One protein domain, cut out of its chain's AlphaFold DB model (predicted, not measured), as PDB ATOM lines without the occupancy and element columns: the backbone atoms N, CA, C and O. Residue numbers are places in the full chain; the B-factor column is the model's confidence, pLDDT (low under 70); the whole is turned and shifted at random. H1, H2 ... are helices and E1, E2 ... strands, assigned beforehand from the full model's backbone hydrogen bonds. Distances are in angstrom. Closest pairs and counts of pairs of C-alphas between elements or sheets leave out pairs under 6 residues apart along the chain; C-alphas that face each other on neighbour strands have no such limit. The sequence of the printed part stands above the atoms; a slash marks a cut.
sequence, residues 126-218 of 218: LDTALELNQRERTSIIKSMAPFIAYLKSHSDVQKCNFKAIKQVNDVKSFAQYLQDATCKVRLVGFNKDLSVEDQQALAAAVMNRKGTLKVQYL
ATOM      1  N   LEU A 126      22.871 -25.535 -44.409       97.50
ATOM      2  CA  LEU A 126      22.964 -24.935 -43.076       97.50
ATOM      3  C   LEU A 126      24.288 -25.271 -42.379       97.50
ATOM      4  O   LEU A 126      24.796 -24.450 -41.624       97.50
ATOM      5  N   ASP A 127      24.887 -26.424 -42.679       95.75
ATOM      6  CA  ASP A 127      26.190 -26.836 -42.142       95.75
ATOM      7  C   ASP A 127      27.357 -25.925 -42.548       95.75
ATOM      8  O   ASP A 127      28.366 -25.873 -41.844       95.75
ATOM      9  N   THR A 128      27.245 -25.226 -43.681       95.50
ATOM     10  CA  THR A 128      28.277 -24.291 -44.155       95.50
ATOM     11  C   THR A 128      27.963 -22.858 -43.740       95.50
ATOM     12  O   THR A 128      28.876 -22.078 -43.467       95.50
ATOM     13  N   ALA A 129      26.678 -22.514 -43.654       97.00
ATOM     14  CA  ALA A 129      26.228 -21.173 -43.316       97.00
ATOM     15  C   ALA A 129      26.169 -20.891 -41.811       97.00
ATOM     16  O   ALA A 129      26.236 -19.726 -41.417       97.00
ATOM     17  N   LEU A 130      26.048 -21.920 -40.973       97.25
ATOM     18  CA  LEU A 130      25.974 -21.804 -39.521       97.25
ATOM     19  C   LEU A 130      27.140 -22.531 -38.854       97.25
ATOM     20  O   LEU A 130      27.445 -23.682 -39.157       97.25
ATOM     21  N   GLU A 131      27.751 -21.872 -37.877       96.12
ATOM     22  CA  GLU A 131      28.667 -22.503 -36.935       96.12
ATOM     23  C   GLU A 131      28.008 -22.648 -35.572       96.12
ATOM     24  O   GLU A 131      27.365 -21.721 -35.077       96.12
ATOM     25  N   LEU A 132      28.216 -23.803 -34.946       94.62
ATOM     26  CA  LEU A 132      27.781 -24.068 -33.584       94.62
ATOM     27  C   LEU A 132      28.990 -24.054 -32.658       94.62
ATOM     28  O   LEU A 132      29.894 -24.876 -32.803       94.62
ATOM     29  N   ASN A 133      28.970 -23.182 -31.653       91.69
ATOM     30  CA  ASN A 133      29.908 -23.253 -30.546       91.69
ATOM     31  C   ASN A 133      29.257 -24.038 -29.405       91.69
ATOM     32  O   ASN A 133      28.442 -23.518 -28.641       91.69
ATOM     33  N   GLN A 134      29.623 -25.313 -29.290       86.00
ATOM     34  CA  GLN A 134      29.049 -26.212 -28.288       86.00
ATOM     35  C   GLN A 134      29.412 -25.811 -26.853       86.00
ATOM     36  O   GLN A 134      28.590 -25.967 -25.953       86.00
ATOM     37  N   ARG A 135      30.623 -25.275 -26.638       89.31
ATOM     38  CA  ARG A 135      31.107 -24.892 -25.304       89.31
ATOM     39  C   ARG A 135      30.307 -23.721 -24.748       89.31
ATOM     40  O   ARG A 135      29.906 -23.745 -23.592       89.31
ATOM     41  N   GLU A 136      30.066 -22.717 -25.580       89.31
ATOM     42  CA  GLU A 136      29.345 -21.506 -25.184       89.31
ATOM     43  C   GLU A 136      27.835 -21.595 -25.431       89.31
ATOM     44  O   GLU A 136      27.103 -20.685 -25.054       89.31
ATOM     45  N   ARG A 137      27.363 -22.678 -26.067       89.12
ATOM     46  CA  ARG A 137      25.975 -22.850 -26.527       89.12
ATOM     47  C   ARG A 137      25.495 -21.682 -27.392       89.12
ATOM     48  O   ARG A 137      24.349 -21.247 -27.295       89.12
ATOM     49  N   THR A 138      26.382 -21.177 -28.242       92.75
ATOM     50  CA  THR A 138      26.125 -20.042 -29.132       92.75
ATOM     51  C   THR A 138      26.204 -20.475 -30.591       92.75
ATOM     52  O   THR A 138      26.692 -21.558 -30.921       92.75
ATOM     53  N   SER A 139      25.687 -19.630 -31.479       95.12
ATOM     54  CA  SER A 139      25.733 -19.851 -32.923       95.12
ATOM     55  C   SER A 139      26.255 -18.620 -33.650       95.12
ATOM     56  O   SER A 139      26.065 -17.488 -33.193       95.12
ATOM     57  N   ILE A 140      26.922 -18.864 -34.775       96.00
ATOM     58  CA  ILE A 140      27.453 -17.842 -35.673       96.00
ATOM     59  C   ILE A 140      26.855 -18.075 -37.055       96.00
ATOM     60  O   ILE A 140      26.898 -19.192 -37.569       96.00
ATOM     61  N   ILE A 141      26.333 -17.023 -37.678       97.12
ATOM     62  CA  ILE A 141      25.974 -17.047 -39.097       97.12
ATOM     63  C   ILE A 141      27.199 -16.615 -39.899       97.12
ATOM     64  O   ILE A 141      27.655 -15.482 -39.774       97.12
ATOM     65  N   LYS A 142      27.731 -17.515 -40.730       96.75
ATOM     66  CA  LYS A 142      28.833 -17.248 -41.665       96.75
ATOM     67  C   LYS A 142      28.362 -16.578 -42.950       96.75
ATOM     68  O   LYS A 142      29.105 -15.781 -43.512       96.75
ATOM     69  N   SER A 143      27.160 -16.915 -43.415       97.00
ATOM     70  CA  SER A 143      26.588 -16.379 -44.650       97.00
ATOM     71  C   SER A 143      25.086 -16.160 -44.525       97.00
ATOM     72  O   SER A 143      24.364 -17.003 -43.988       97.00
ATOM     73  N   MET A 144      24.609 -15.051 -45.092       97.44
ATOM     74  CA  MET A 144      23.186 -14.711 -45.135       97.44
ATOM     75  C   MET A 144      22.462 -15.320 -46.342       97.44
ATOM     76  O   MET A 144      21.231 -15.277 -46.405       97.44
ATOM     77  N   ALA A 145      23.194 -15.931 -47.279       97.44
ATOM     78  CA  ALA A 145      22.650 -16.534 -48.493       97.44
ATOM     79  C   ALA A 145      21.456 -17.484 -48.254       97.44
ATOM     80  O   ALA A 145      20.428 -17.291 -48.910       97.44
ATOM     81  N   PRO A 146      21.497 -18.455 -47.318       97.94
ATOM     82  CA  PRO A 146      20.351 -19.341 -47.109       97.94
ATOM     83  C   PRO A 146      19.139 -18.647 -46.500       97.94
ATOM     84  O   PRO A 146      18.006 -18.977 -46.845       97.94
ATOM     85  N   PHE A 147      19.355 -17.645 -45.647       97.94
ATOM     86  CA  PHE A 147      18.267 -16.857 -45.076       97.94
ATOM     87  C   PHE A 147      17.566 -16.040 -46.165       97.94
ATOM     88  O   PHE A 147      16.340 -16.014 -46.235       97.94
ATOM     89  N   ILE A 148      18.342 -15.435 -47.069       97.44
ATOM     90  CA  ILE A 148      17.819 -14.730 -48.245       97.44
ATOM     91  C   ILE A 148      17.062 -15.703 -49.162       97.44
ATOM     92  O   ILE A 148      15.953 -15.395 -49.593       97.44
ATOM     93  N   ALA A 149      17.623 -16.882 -49.443       97.38
ATOM     94  CA  ALA A 149      16.983 -17.896 -50.282       97.38
ATOM     95  C   ALA A 149      15.645 -18.378 -49.695       97.38
ATOM     96  O   ALA A 149      14.661 -18.545 -50.421       97.38
ATOM     97  N   TYR A 150      15.580 -18.550 -48.374       97.38
ATOM     98  CA  TYR A 150      14.341 -18.888 -47.684       97.38
ATOM     99  C   TYR A 150      13.303 -17.775 -47.812       97.38
ATOM    100  O   TYR A 150      12.186 -18.035 -48.244       97.38
ATOM    101  N   LEU A 151      13.679 -16.521 -47.555       97.12
ATOM    102  CA  LEU A 151      12.765 -15.381 -47.680       97.12
ATOM    103  C   LEU A 151      12.246 -15.176 -49.108       97.12
ATOM    104  O   LEU A 151      11.098 -14.782 -49.289       97.12
ATOM    105  N   LYS A 152      13.062 -15.467 -50.127       95.69
ATOM    106  CA  LYS A 152      12.628 -15.427 -51.533       95.69
ATOM    107  C   LYS A 152      11.576 -16.490 -51.857       95.69
ATOM    108  O   LYS A 152      10.742 -16.264 -52.726       95.69
ATOM    109  N   SER A 153      11.617 -17.631 -51.170       95.44
ATOM    110  CA  SER A 153      10.648 -18.724 -51.339       95.44
ATOM    111  C   SER A 153       9.433 -18.620 -50.407       95.44
ATOM    112  O   SER A 153       8.422 -19.257 -50.679       95.44
ATOM    113  N   HIS A 154       9.498 -17.786 -49.364       94.56
ATOM    114  CA  HIS A 154       8.476 -17.667 -48.316       94.56
ATOM    115  C   HIS A 154       8.089 -16.198 -48.106       94.56
ATOM    116  O   HIS A 154       8.511 -15.529 -47.160       94.56
ATOM    117  N   SER A 155       7.294 -15.670 -49.041       90.06
ATOM    118  CA  SER A 155       6.873 -14.257 -49.047       90.06
ATOM    119  C   SER A 155       5.940 -13.863 -47.889       90.06
ATOM    120  O   SER A 155       5.724 -12.675 -47.639       90.06
ATOM    121  N   ASP A 156       5.403 -14.850 -47.173       93.62
ATOM    122  CA  ASP A 156       4.604 -14.710 -45.957       93.62
ATOM    123  C   ASP A 156       5.441 -14.260 -44.746       93.62
ATOM    124  O   ASP A 156       4.916 -13.654 -43.807       93.62
ATOM    125  N   VAL A 157       6.760 -14.467 -44.786       95.56
ATOM    126  CA  VAL A 157       7.663 -14.113 -43.693       95.56
ATOM    127  C   VAL A 157       7.943 -12.611 -43.680       95.56
ATOM    128  O   VAL A 157       8.647 -12.058 -44.525       95.56
ATOM    129  N   GLN A 158       7.425 -11.931 -42.654       95.88
ATOM    130  CA  GLN A 158       7.586 -10.480 -42.487       95.88
ATOM    131  C   GLN A 158       8.545 -10.085 -41.358       95.88
ATOM    132  O   GLN A 158       8.815  -8.895 -41.169       95.88
ATOM    133  N   LYS A 159       9.041 -11.054 -40.582       96.50
ATOM    134  CA  LYS A 159       9.870 -10.817 -39.397       96.50
ATOM    135  C   LYS A 159      11.096 -11.723 -39.420       96.50
ATOM    136  O   LYS A 159      10.964 -12.913 -39.673       96.50
ATOM    137  N   CYS A 160      12.260 -11.151 -39.130       97.25
ATOM    138  CA  CYS A 160      13.503 -11.886 -38.908       97.25
ATOM    139  C   CYS A 160      14.085 -11.502 -37.539       97.25
ATOM    140  O   CYS A 160      14.117 -10.324 -37.184       97.25
ATOM    141  N   ASN A 161      14.553 -12.473 -36.765       96.56
ATOM    142  CA  ASN A 161      15.044 -12.295 -35.408       96.56
ATOM    143  C   ASN A 161      16.386 -13.005 -35.209       96.56
ATOM    144  O   ASN A 161      16.453 -14.175 -34.848       96.56
ATOM    145  N   PHE A 162      17.463 -12.253 -35.383       96.19
ATOM    146  CA  PHE A 162      18.836 -12.707 -35.199       96.19
ATOM    147  C   PHE A 162      19.375 -12.431 -33.788       96.19
ATOM    148  O   PHE A 162      20.558 -12.629 -33.542       96.19
ATOM    149  N   LYS A 163      18.540 -11.989 -32.837       92.56
ATOM    150  CA  LYS A 163      18.985 -11.589 -31.484       92.56
ATOM    151  C   LYS A 163      19.631 -12.727 -30.687       92.56
ATOM    152  O   LYS A 163      20.477 -12.476 -29.843       92.56
ATOM    153  N   ALA A 164      19.229 -13.972 -30.948       91.00
ATOM    154  CA  ALA A 164      19.800 -15.154 -30.299       91.00
ATOM    155  C   ALA A 164      21.111 -15.638 -30.953       91.00
ATOM    156  O   ALA A 164      21.733 -16.578 -30.459       91.00
ATOM    157  N   ILE A 165      21.519 -15.029 -32.071       94.62
ATOM    158  CA  ILE A 165      22.748 -15.371 -32.783       94.62
ATOM    159  C   ILE A 165      23.874 -14.503 -32.225       94.62
ATOM    160  O   ILE A 165      23.759 -13.279 -32.184       94.62
ATOM    161  N   LYS A 166      24.971 -15.135 -31.797       94.19
ATOM    162  CA  LYS A 166      26.091 -14.427 -31.160       94.19
ATOM    163  C   LYS A 166      26.788 -13.490 -32.141       94.19
ATOM    164  O   LYS A 166      27.124 -12.372 -31.774       94.19
ATOM    165  N   GLN A 167      26.988 -13.945 -33.374       94.44
ATOM    166  CA  GLN A 167      27.625 -13.168 -34.428       94.44
ATOM    167  C   GLN A 167      26.951 -13.447 -35.771       94.44
ATOM    168  O   GLN A 167      26.712 -14.603 -36.126       94.44
ATOM    169  N   VAL A 168      26.665 -12.386 -36.523       95.88
ATOM    170  CA  VAL A 168      26.105 -12.474 -37.871       95.88
ATOM    171  C   VAL A 168      27.081 -11.834 -38.841       95.88
ATOM    172  O   VAL A 168      27.310 -10.631 -38.782       95.88
ATOM    173  N   ASN A 169      27.652 -12.643 -39.723       94.75
ATOM    174  CA  ASN A 169      28.490 -12.173 -40.817       94.75
ATOM    175  C   ASN A 169      27.634 -11.947 -42.068       94.75
ATOM    176  O   ASN A 169      26.482 -12.373 -42.132       94.75
ATOM    177  N   ASP A 170      28.212 -11.294 -43.079       94.88
ATOM    178  CA  ASP A 170      27.564 -11.089 -44.384       94.88
ATOM    179  C   ASP A 170      26.255 -10.265 -44.309       94.88
ATOM    180  O   ASP A 170      25.334 -10.390 -45.119       94.88
ATOM    181  N   VAL A 171      26.169  -9.365 -43.322       97.06
ATOM    182  CA  VAL A 171      24.991  -8.508 -43.101       97.06
ATOM    183  C   VAL A 171      24.764  -7.553 -44.273       97.06
ATOM    184  O   VAL A 171      23.618  -7.257 -44.602       97.06
ATOM    185  N   LYS A 172      25.824  -7.119 -44.964       96.75
ATOM    186  CA  LYS A 172      25.729  -6.247 -46.148       96.75
ATOM    187  C   LYS A 172      24.913  -6.880 -47.280       96.75
ATOM    188  O   LYS A 172      24.044  -6.210 -47.837       96.75
ATOM    189  N   SER A 173      25.119  -8.166 -47.570       96.62
ATOM    190  CA  SER A 173      24.335  -8.892 -48.582       96.62
ATOM    191  C   SER A 173      22.862  -8.983 -48.187       96.62
ATOM    192  O   SER A 173      21.965  -8.809 -49.015       96.62
ATOM    193  N   PHE A 174      22.591  -9.185 -46.896       97.88
ATOM    194  CA  PHE A 174      21.225  -9.160 -46.385       97.88
ATOM    195  C   PHE A 174      20.591  -7.771 -46.479       97.88
ATOM    196  O   PHE A 174      19.464  -7.646 -46.950       97.88
ATOM    197  N   ALA A 175      21.318  -6.719 -46.103       97.50
ATOM    198  CA  ALA A 175      20.869  -5.336 -46.217       97.50
ATOM    199  C   ALA A 175      20.570  -4.943 -47.671       97.50
ATOM    200  O   ALA A 175      19.612  -4.213 -47.926       97.50
ATOM    201  N   GLN A 176      21.342  -5.452 -48.635       97.25
ATOM    202  CA  GLN A 176      21.052  -5.289 -50.057       97.25
ATOM    203  C   GLN A 176      19.743  -5.988 -50.445       97.25
ATOM    204  O   GLN A 176      18.893  -5.375 -51.087       97.25
ATOM    205  N   TYR A 177      19.525  -7.232 -50.010       97.19
ATOM    206  CA  TYR A 177      18.265  -7.935 -50.266       97.19
ATOM    207  C   TYR A 177      17.052  -7.247 -49.622       97.19
ATOM    208  O   TYR A 177      15.983  -7.185 -50.224       97.19
ATOM    209  N   LEU A 178      17.195  -6.679 -48.422       96.81
ATOM    210  CA  LEU A 178      16.111  -5.947 -47.759       96.81
ATOM    211  C   LEU A 178      15.618  -4.736 -48.567       96.81
ATOM    212  O   LEU A 178      14.482  -4.306 -48.366       96.81
ATOM    213  N   GLN A 179      16.439  -4.198 -49.472       95.06
ATOM    214  CA  GLN A 179      16.079  -3.091 -50.365       95.06
ATOM    215  C   GLN A 179      15.322  -3.545 -51.617       95.06
ATOM    216  O   GLN A 179      14.723  -2.712 -52.295       95.06
ATOM    217  N   ASP A 180      15.325  -4.843 -51.919       92.56
ATOM    218  CA  ASP A 180      14.621  -5.409 -53.064       92.56
ATOM    219  C   ASP A 180      13.104  -5.181 -52.929       92.56
ATOM    220  O   ASP A 180      12.502  -5.407 -51.873       92.56
ATOM    221  N   ALA A 181      12.459  -4.747 -54.015       88.19
ATOM    222  CA  ALA A 181      11.017  -4.508 -54.064       88.19
ATOM    223  C   ALA A 181      10.189  -5.787 -53.819       88.19
ATOM    224  O   ALA A 181       9.043  -5.725 -53.352       88.19
ATOM    225  N   THR A 182      10.768  -6.951 -54.115       89.56
ATOM    226  CA  THR A 182      10.158  -8.261 -53.871       89.56
ATOM    227  C   THR A 182      10.179  -8.642 -52.390       89.56
ATOM    228  O   THR A 182       9.298  -9.379 -51.942       89.56
ATOM    229  N   CYS A 183      11.102  -8.081 -51.602       93.31
ATOM    230  CA  CYS A 183      11.237  -8.390 -50.186       93.31
ATOM    231  C   CYS A 183      10.012  -7.909 -49.387       93.31
ATOM    232  O   CYS A 183       9.576  -6.756 -49.485       93.31
ATOM    233  N   LYS A 184       9.441  -8.800 -48.570       94.19
ATOM    234  CA  LYS A 184       8.261  -8.520 -47.727       94.19
ATOM    235  C   LYS A 184       8.586  -8.371 -46.241       94.19
ATOM    236  O   LYS A 184       7.684  -8.087 -45.453       94.19
ATOM    237  N   VAL A 185       9.858  -8.492 -45.863       96.88
ATOM    238  CA  VAL A 185      10.310  -8.304 -44.482       96.88
ATOM    239  C   VAL A 185      10.047  -6.866 -44.035       96.88
ATOM    240  O   VAL A 185      10.410  -5.908 -44.713       96.88
ATOM    241  N   ARG A 186       9.407  -6.723 -42.872       96.56
ATOM    242  CA  ARG A 186       9.061  -5.434 -42.257       96.56
ATOM    243  C   ARG A 186       9.786  -5.189 -40.945       96.56
ATOM    244  O   ARG A 186       9.904  -4.042 -40.526       96.56
ATOM    245  N   LEU A 187      10.248  -6.247 -40.284       97.12
ATOM    246  CA  LEU A 187      10.934  -6.151 -39.005       97.12
ATOM    247  C   LEU A 187      12.143  -7.078 -38.977       97.12
ATOM    248  O   LEU A 187      12.009  -8.277 -39.215       97.12
ATOM    249  N   VAL A 188      13.298  -6.526 -38.621       97.31
ATOM    250  CA  VAL A 188      14.522  -7.289 -38.387       97.31
ATOM    251  C   VAL A 188      15.081  -6.946 -37.014       97.31
ATOM    252  O   VAL A 188      15.205  -5.776 -36.665       97.31
ATOM    253  N   GLY A 189      15.402  -7.964 -36.224       96.81
ATOM    254  CA  GLY A 189      16.078  -7.823 -34.940       96.81
ATOM    255  C   GLY A 189      17.495  -8.375 -34.992       96.81
ATOM    256  O   GLY A 189      17.667  -9.503 -35.441       96.81
ATOM    257  N   PHE A 190      18.472  -7.633 -34.481       96.38
ATOM    258  CA  PHE A 190      19.854  -8.078 -34.289       96.38
ATOM    259  C   PHE A 190      20.300  -7.880 -32.841       96.38
ATOM    260  O   PHE A 190      19.707  -7.081 -32.112       96.38
ATOM    261  N   ASN A 191      21.352  -8.602 -32.454       89.50
ATOM    262  CA  ASN A 191      22.140  -8.269 -31.272       89.50
ATOM    263  C   ASN A 191      22.836  -6.904 -31.494       89.50
ATOM    264  O   ASN A 191      23.227  -6.582 -32.619       89.50
ATOM    265  N   LYS A 192      22.977  -6.101 -30.439       85.12
ATOM    266  CA  LYS A 192      23.665  -4.797 -30.432       85.12
ATOM    267  C   LYS A 192      25.140  -4.829 -30.864       85.12
ATOM    268  O   LYS A 192      25.663  -3.791 -31.254       85.12
ATOM    269  N   ASP A 193      25.790  -5.990 -30.841       87.75
ATOM    270  CA  ASP A 193      27.232  -6.145 -31.107       87.75
ATOM    271  C   ASP A 193      27.612  -6.142 -32.612       87.75
ATOM    272  O   ASP A 193      28.664  -6.650 -32.999       87.75
ATOM    273  N   LEU A 194      26.763  -5.597 -33.492       91.38
ATOM    274  CA  LEU A 194      27.063  -5.468 -34.924       91.38
ATOM    275  C   LEU A 194      28.128  -4.401 -35.200       91.38
ATOM    276  O   LEU A 194      28.156  -3.362 -34.537       91.38
ATOM    277  N   SER A 195      28.932  -4.613 -36.247       93.06
ATOM    278  CA  SER A 195      29.899  -3.615 -36.719       93.06
ATOM    279  C   SER A 195      29.207  -2.316 -37.154       93.06
ATOM    280  O   SER A 195      28.046  -2.319 -37.578       93.06
ATOM    281  N   VAL A 196      29.925  -1.193 -37.071       92.81
ATOM    282  CA  VAL A 196      29.403   0.120 -37.487       92.81
ATOM    283  C   VAL A 196      29.023   0.097 -38.969       92.81
ATOM    284  O   VAL A 196      27.987   0.637 -39.355       92.81
ATOM    285  N   GLU A 197      29.815  -0.582 -39.795       94.81
ATOM    286  CA  GLU A 197      29.579  -0.734 -41.227       94.81
ATOM    287  C   GLU A 197      28.290  -1.515 -41.518       94.81
ATOM    288  O   GLU A 197      27.536  -1.157 -42.426       94.81
ATOM    289  N   ASP A 198      28.009  -2.569 -40.748       95.81
ATOM    290  CA  ASP A 198      26.789  -3.366 -40.911       95.81
ATOM    291  C   ASP A 198      25.548  -2.593 -40.449       95.81
ATOM    292  O   ASP A 198      24.516  -2.607 -41.128       95.81
ATOM    293  N   GLN A 199      25.653  -1.853 -39.342       95.12
ATOM    294  CA  GLN A 199      24.583  -0.968 -38.874       95.12
ATOM    295  C   GLN A 199      24.261   0.127 -39.904       95.12
ATOM    296  O   GLN A 199      23.087   0.405 -40.161       95.12
ATOM    297  N   GLN A 200      25.281   0.715 -40.539       95.62
ATOM    298  CA  GLN A 200      25.109   1.698 -41.614       95.62
ATOM    299  C   GLN A 200      24.423   1.092 -42.847       95.62
ATOM    300  O   GLN A 200      23.497   1.700 -43.390       95.62
ATOM    301  N   ALA A 201      24.815  -0.117 -43.265       97.00
ATOM    302  CA  ALA A 201      24.177  -0.808 -44.387       97.00
ATOM    303  C   ALA A 201      22.685  -1.085 -44.118       97.00
ATOM    304  O   ALA A 201      21.834  -0.857 -44.983       97.00
ATOM    305  N   LEU A 202      22.345  -1.516 -42.899       96.81
ATOM    306  CA  LEU A 202      20.959  -1.733 -42.476       96.81
ATOM    307  C   LEU A 202      20.162  -0.423 -42.384       96.81
ATOM    308  O   LEU A 202      18.998  -0.386 -42.791       96.81
ATOM    309  N   ALA A 203      20.771   0.663 -41.904       95.56
ATOM    310  CA  ALA A 203      20.138   1.980 -41.862       95.56
ATOM    311  C   ALA A 203      19.813   2.502 -43.273       95.56
ATOM    312  O   ALA A 203      18.698   2.974 -43.512       95.56
ATOM    313  N   ALA A 204      20.733   2.342 -44.230       95.88
ATOM    314  CA  ALA A 204      20.487   2.672 -45.634       95.88
ATOM    315  C   ALA A 204      19.300   1.874 -46.204       95.88
ATOM    316  O   ALA A 204      18.429   2.438 -46.872       95.88
ATOM    317  N   ALA A 205      19.202   0.582 -45.867       96.38
ATOM    318  CA  ALA A 205      18.074  -0.249 -46.278       96.38
ATOM    319  C   ALA A 205      16.730   0.258 -45.724       96.38
ATOM    320  O   ALA A 205      15.746   0.336 -46.461       96.38
ATOM    321  N   VAL A 206      16.684   0.658 -44.448       95.94
ATOM    322  CA  VAL A 206      15.489   1.248 -43.815       95.94
ATOM    323  C   VAL A 206      15.051   2.533 -44.522       95.94
ATOM    324  O   VAL A 206      13.863   2.691 -44.821       95.94
ATOM    325  N   MET A 207      16.000   3.422 -44.831       94.12
ATOM    326  CA  MET A 207      15.730   4.689 -45.518       94.12
ATOM    327  C   MET A 207      15.142   4.465 -46.916       94.12
ATOM    328  O   MET A 207      14.101   5.038 -47.248       94.12
ATOM    329  N   ASN A 208      15.730   3.554 -47.699       94.12
ATOM    330  CA  ASN A 208      15.243   3.212 -49.042       94.12
ATOM    331  C   ASN A 208      13.836   2.603 -49.025       94.12
ATOM    332  O   ASN A 208      13.051   2.784 -49.957       94.12
ATOM    333  N   ARG A 209      13.473   1.945 -47.923       93.38
ATOM    334  CA  ARG A 209      12.159   1.333 -47.707       93.38
ATOM    335  C   ARG A 209      11.109   2.280 -47.122       93.38
ATOM    336  O   ARG A 209      10.006   1.817 -46.815       93.38
ATOM    337  N   LYS A 210      11.410   3.580 -46.989       88.56
ATOM    338  CA  LYS A 210      10.467   4.658 -46.619       88.56
ATOM    339  C   LYS A 210       9.582   4.311 -45.408       88.56
ATOM    340  O   LYS A 210       8.371   4.511 -45.431       88.56
ATOM    341  N   GLY A 211      10.175   3.720 -44.367       82.25
ATOM    342  CA  GLY A 211       9.485   3.373 -43.115       82.25
ATOM    343  C   GLY A 211       8.690   2.059 -43.124       82.25
ATOM    344  O   GLY A 211       8.141   1.674 -42.091       82.25
ATOM    345  N   THR A 212       8.652   1.331 -44.246       91.56
ATOM    346  CA  THR A 212       8.016  -0.005 -44.315       91.56
ATOM    347  C   THR A 212       8.873  -1.122 -43.710       91.56
ATOM    348  O   THR A 212       8.349  -2.197 -43.415       91.56
ATOM    349  N   LEU A 213      10.163  -0.855 -43.493       96.44
ATOM    350  CA  LEU A 213      11.126  -1.724 -42.825       96.44
ATOM    351  C   LEU A 213      11.580  -1.072 -41.515       96.44
ATOM    352  O   LEU A 213      11.890   0.117 -41.488       96.44
ATOM    353  N   LYS A 214      11.654  -1.859 -40.442       96.25
ATOM    354  CA  LYS A 214      12.199  -1.471 -39.139       96.25
ATOM    355  C   LYS A 214      13.317  -2.428 -38.739       96.25
ATOM    356  O   LYS A 214      13.140  -3.643 -38.822       96.25
ATOM    357  N   VAL A 215      14.431  -1.882 -38.262       95.94
ATOM    358  CA  VAL A 215      15.552  -2.649 -37.704       95.94
ATOM    359  C   VAL A 215      15.685  -2.308 -36.222       95.94
ATOM    360  O   VAL A 215      15.621  -1.139 -35.849       95.94
ATOM    361  N   GLN A 216      15.812  -3.329 -35.378       95.12
ATOM    362  CA  GLN A 216      15.991  -3.204 -33.934       95.12
ATOM    363  C   GLN A 216      17.308  -3.845 -33.515       95.12
ATOM    364  O   GLN A 216      17.575  -4.989 -33.883       95.12
ATOM    365  N   TYR A 217      18.059  -3.141 -32.679       92.44
ATOM    366  CA  TYR A 217      19.263  -3.640 -32.026       92.44
ATOM    367  C   TYR A 217      18.940  -3.779 -30.539       92.44
ATOM    368  O   TYR A 217      18.542  -2.789 -29.923       92.44
ATOM    369  N   LEU A 218      19.006  -4.998 -30.001       79.62
ATOM    370  CA  LEU A 218      18.783  -5.282 -28.577       79.62
ATOM    371  C   LEU A 218      20.023  -5.926 -27.961       79.62
ATOM    372  O   LEU A 218      20.674  -6.715 -28.679       79.62
TER     373      LEU A 218
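AT A GLANCE: This is residues 126 to 218 of the 218 residues of an uncharacterized protein of Protochlamydia amoebophila (strain UWE25) (UniProt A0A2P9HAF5). Three helices, H2, H3 and H4, lie side by side in a row and run the same way; at one end of the row H4 covers strand E5 of a small parallel sheet, while H3 and H2 are not packed closely on that sheet. The hairpin E1 and E2, with the short helix H1 before it, lies toward one end of the longest axis, and a short parallel pairing of residues 140 to 141 of E2 with residues 167 to 168 ties it to the link between E3 and H3. The printed part has 93 residues with four named helices and five named strands, in the order H1 E1 E2 H2 E3 H3 E4 H4 E5, and its class is mixed, helices and strands. The larger sheet has the order E3 E4 E5, parallel throughout, and E1 and E2 are antiparallel. The whole is compact, with a radius of gyration of the C-alphas of 12.9 A and spans of 42 by 29 by 17 A.

IN THESE COORDINATES: H1, residues 126 to 129, begins at C-alpha 126 at (22.964, -24.935, -43.076). E1 is residues 130 to 133 and E2 residues 138 to 141, 10.4 A long. H2, residues 145 to 153, is 12.5 A long, and E3 is residues 159 to 161. H3, residues 171 to 178, is 10.3 A long. E4, residues 187 to 190, is 10.3 A long and begins at C-alpha 187 at (10.934, -6.151, -39.005). H4, residues 196 to 208, is the longest helix at 18.5 A. E5, residues 214 to 217, ends at C-alpha 217 at (19.263, -3.640, -32.026).

HOW THE PARTS SIT: E1 and E2 form a hairpin, with N 131 and O 140 at 2.8 A, within hydrogen-bond range. Residues 140 to 141 of E2 also pair, parallel, with residues 167 to 168. H1 and H2 only just touch, with 3 pairs of C-alphas within 8 A, the closest being Ala 129 and Pro 146 at 7.2 A. H2 and H3 touch at a shallow tilt of 12 degrees, the same way; their closest C-alphas, of Ile 148 and Phe 174, are 6.8 A apart. H3 and H4 touch at a shallow tilt of 6 degrees, the same way; their closest C-alphas, of Ala 175 and Leu 202, are 5.2 A apart. H2 and H4 are apart. E3 and E4 are parallel neighbours, with N 160 and O 187 at 2.9 A, within hydrogen-bond range. E4 and E5 are parallel neighbours, with N 216 and O 188 at 2.8 A, within hydrogen-bond range. H4 is on this sheet at a height of 10.1 A, over E5, and runs along the strands at 7 degrees on the local plane. H1, H2 and H3 are not on it. E3, H3, E4 and E4, H4, E5 are strand-helix-strand units, two parallel neighbour strands with a helix between, each with a right-handed crossover. In H2, H3 and H4 every O i to N i+4 pair is within hydrogen-bond range; H1 is too short for such a pair.

THE WHOLE: The two C-alphas farthest apart, of Arg 135 and Lys 210, are 41.9 A apart. The printed part has no cut and ends at residue 218, the chain's last. The links E3 to H3 and H3 to E4 are short, the others are tight. The mean pLDDT of the printed part is 94.4, and no printed residue is under 70.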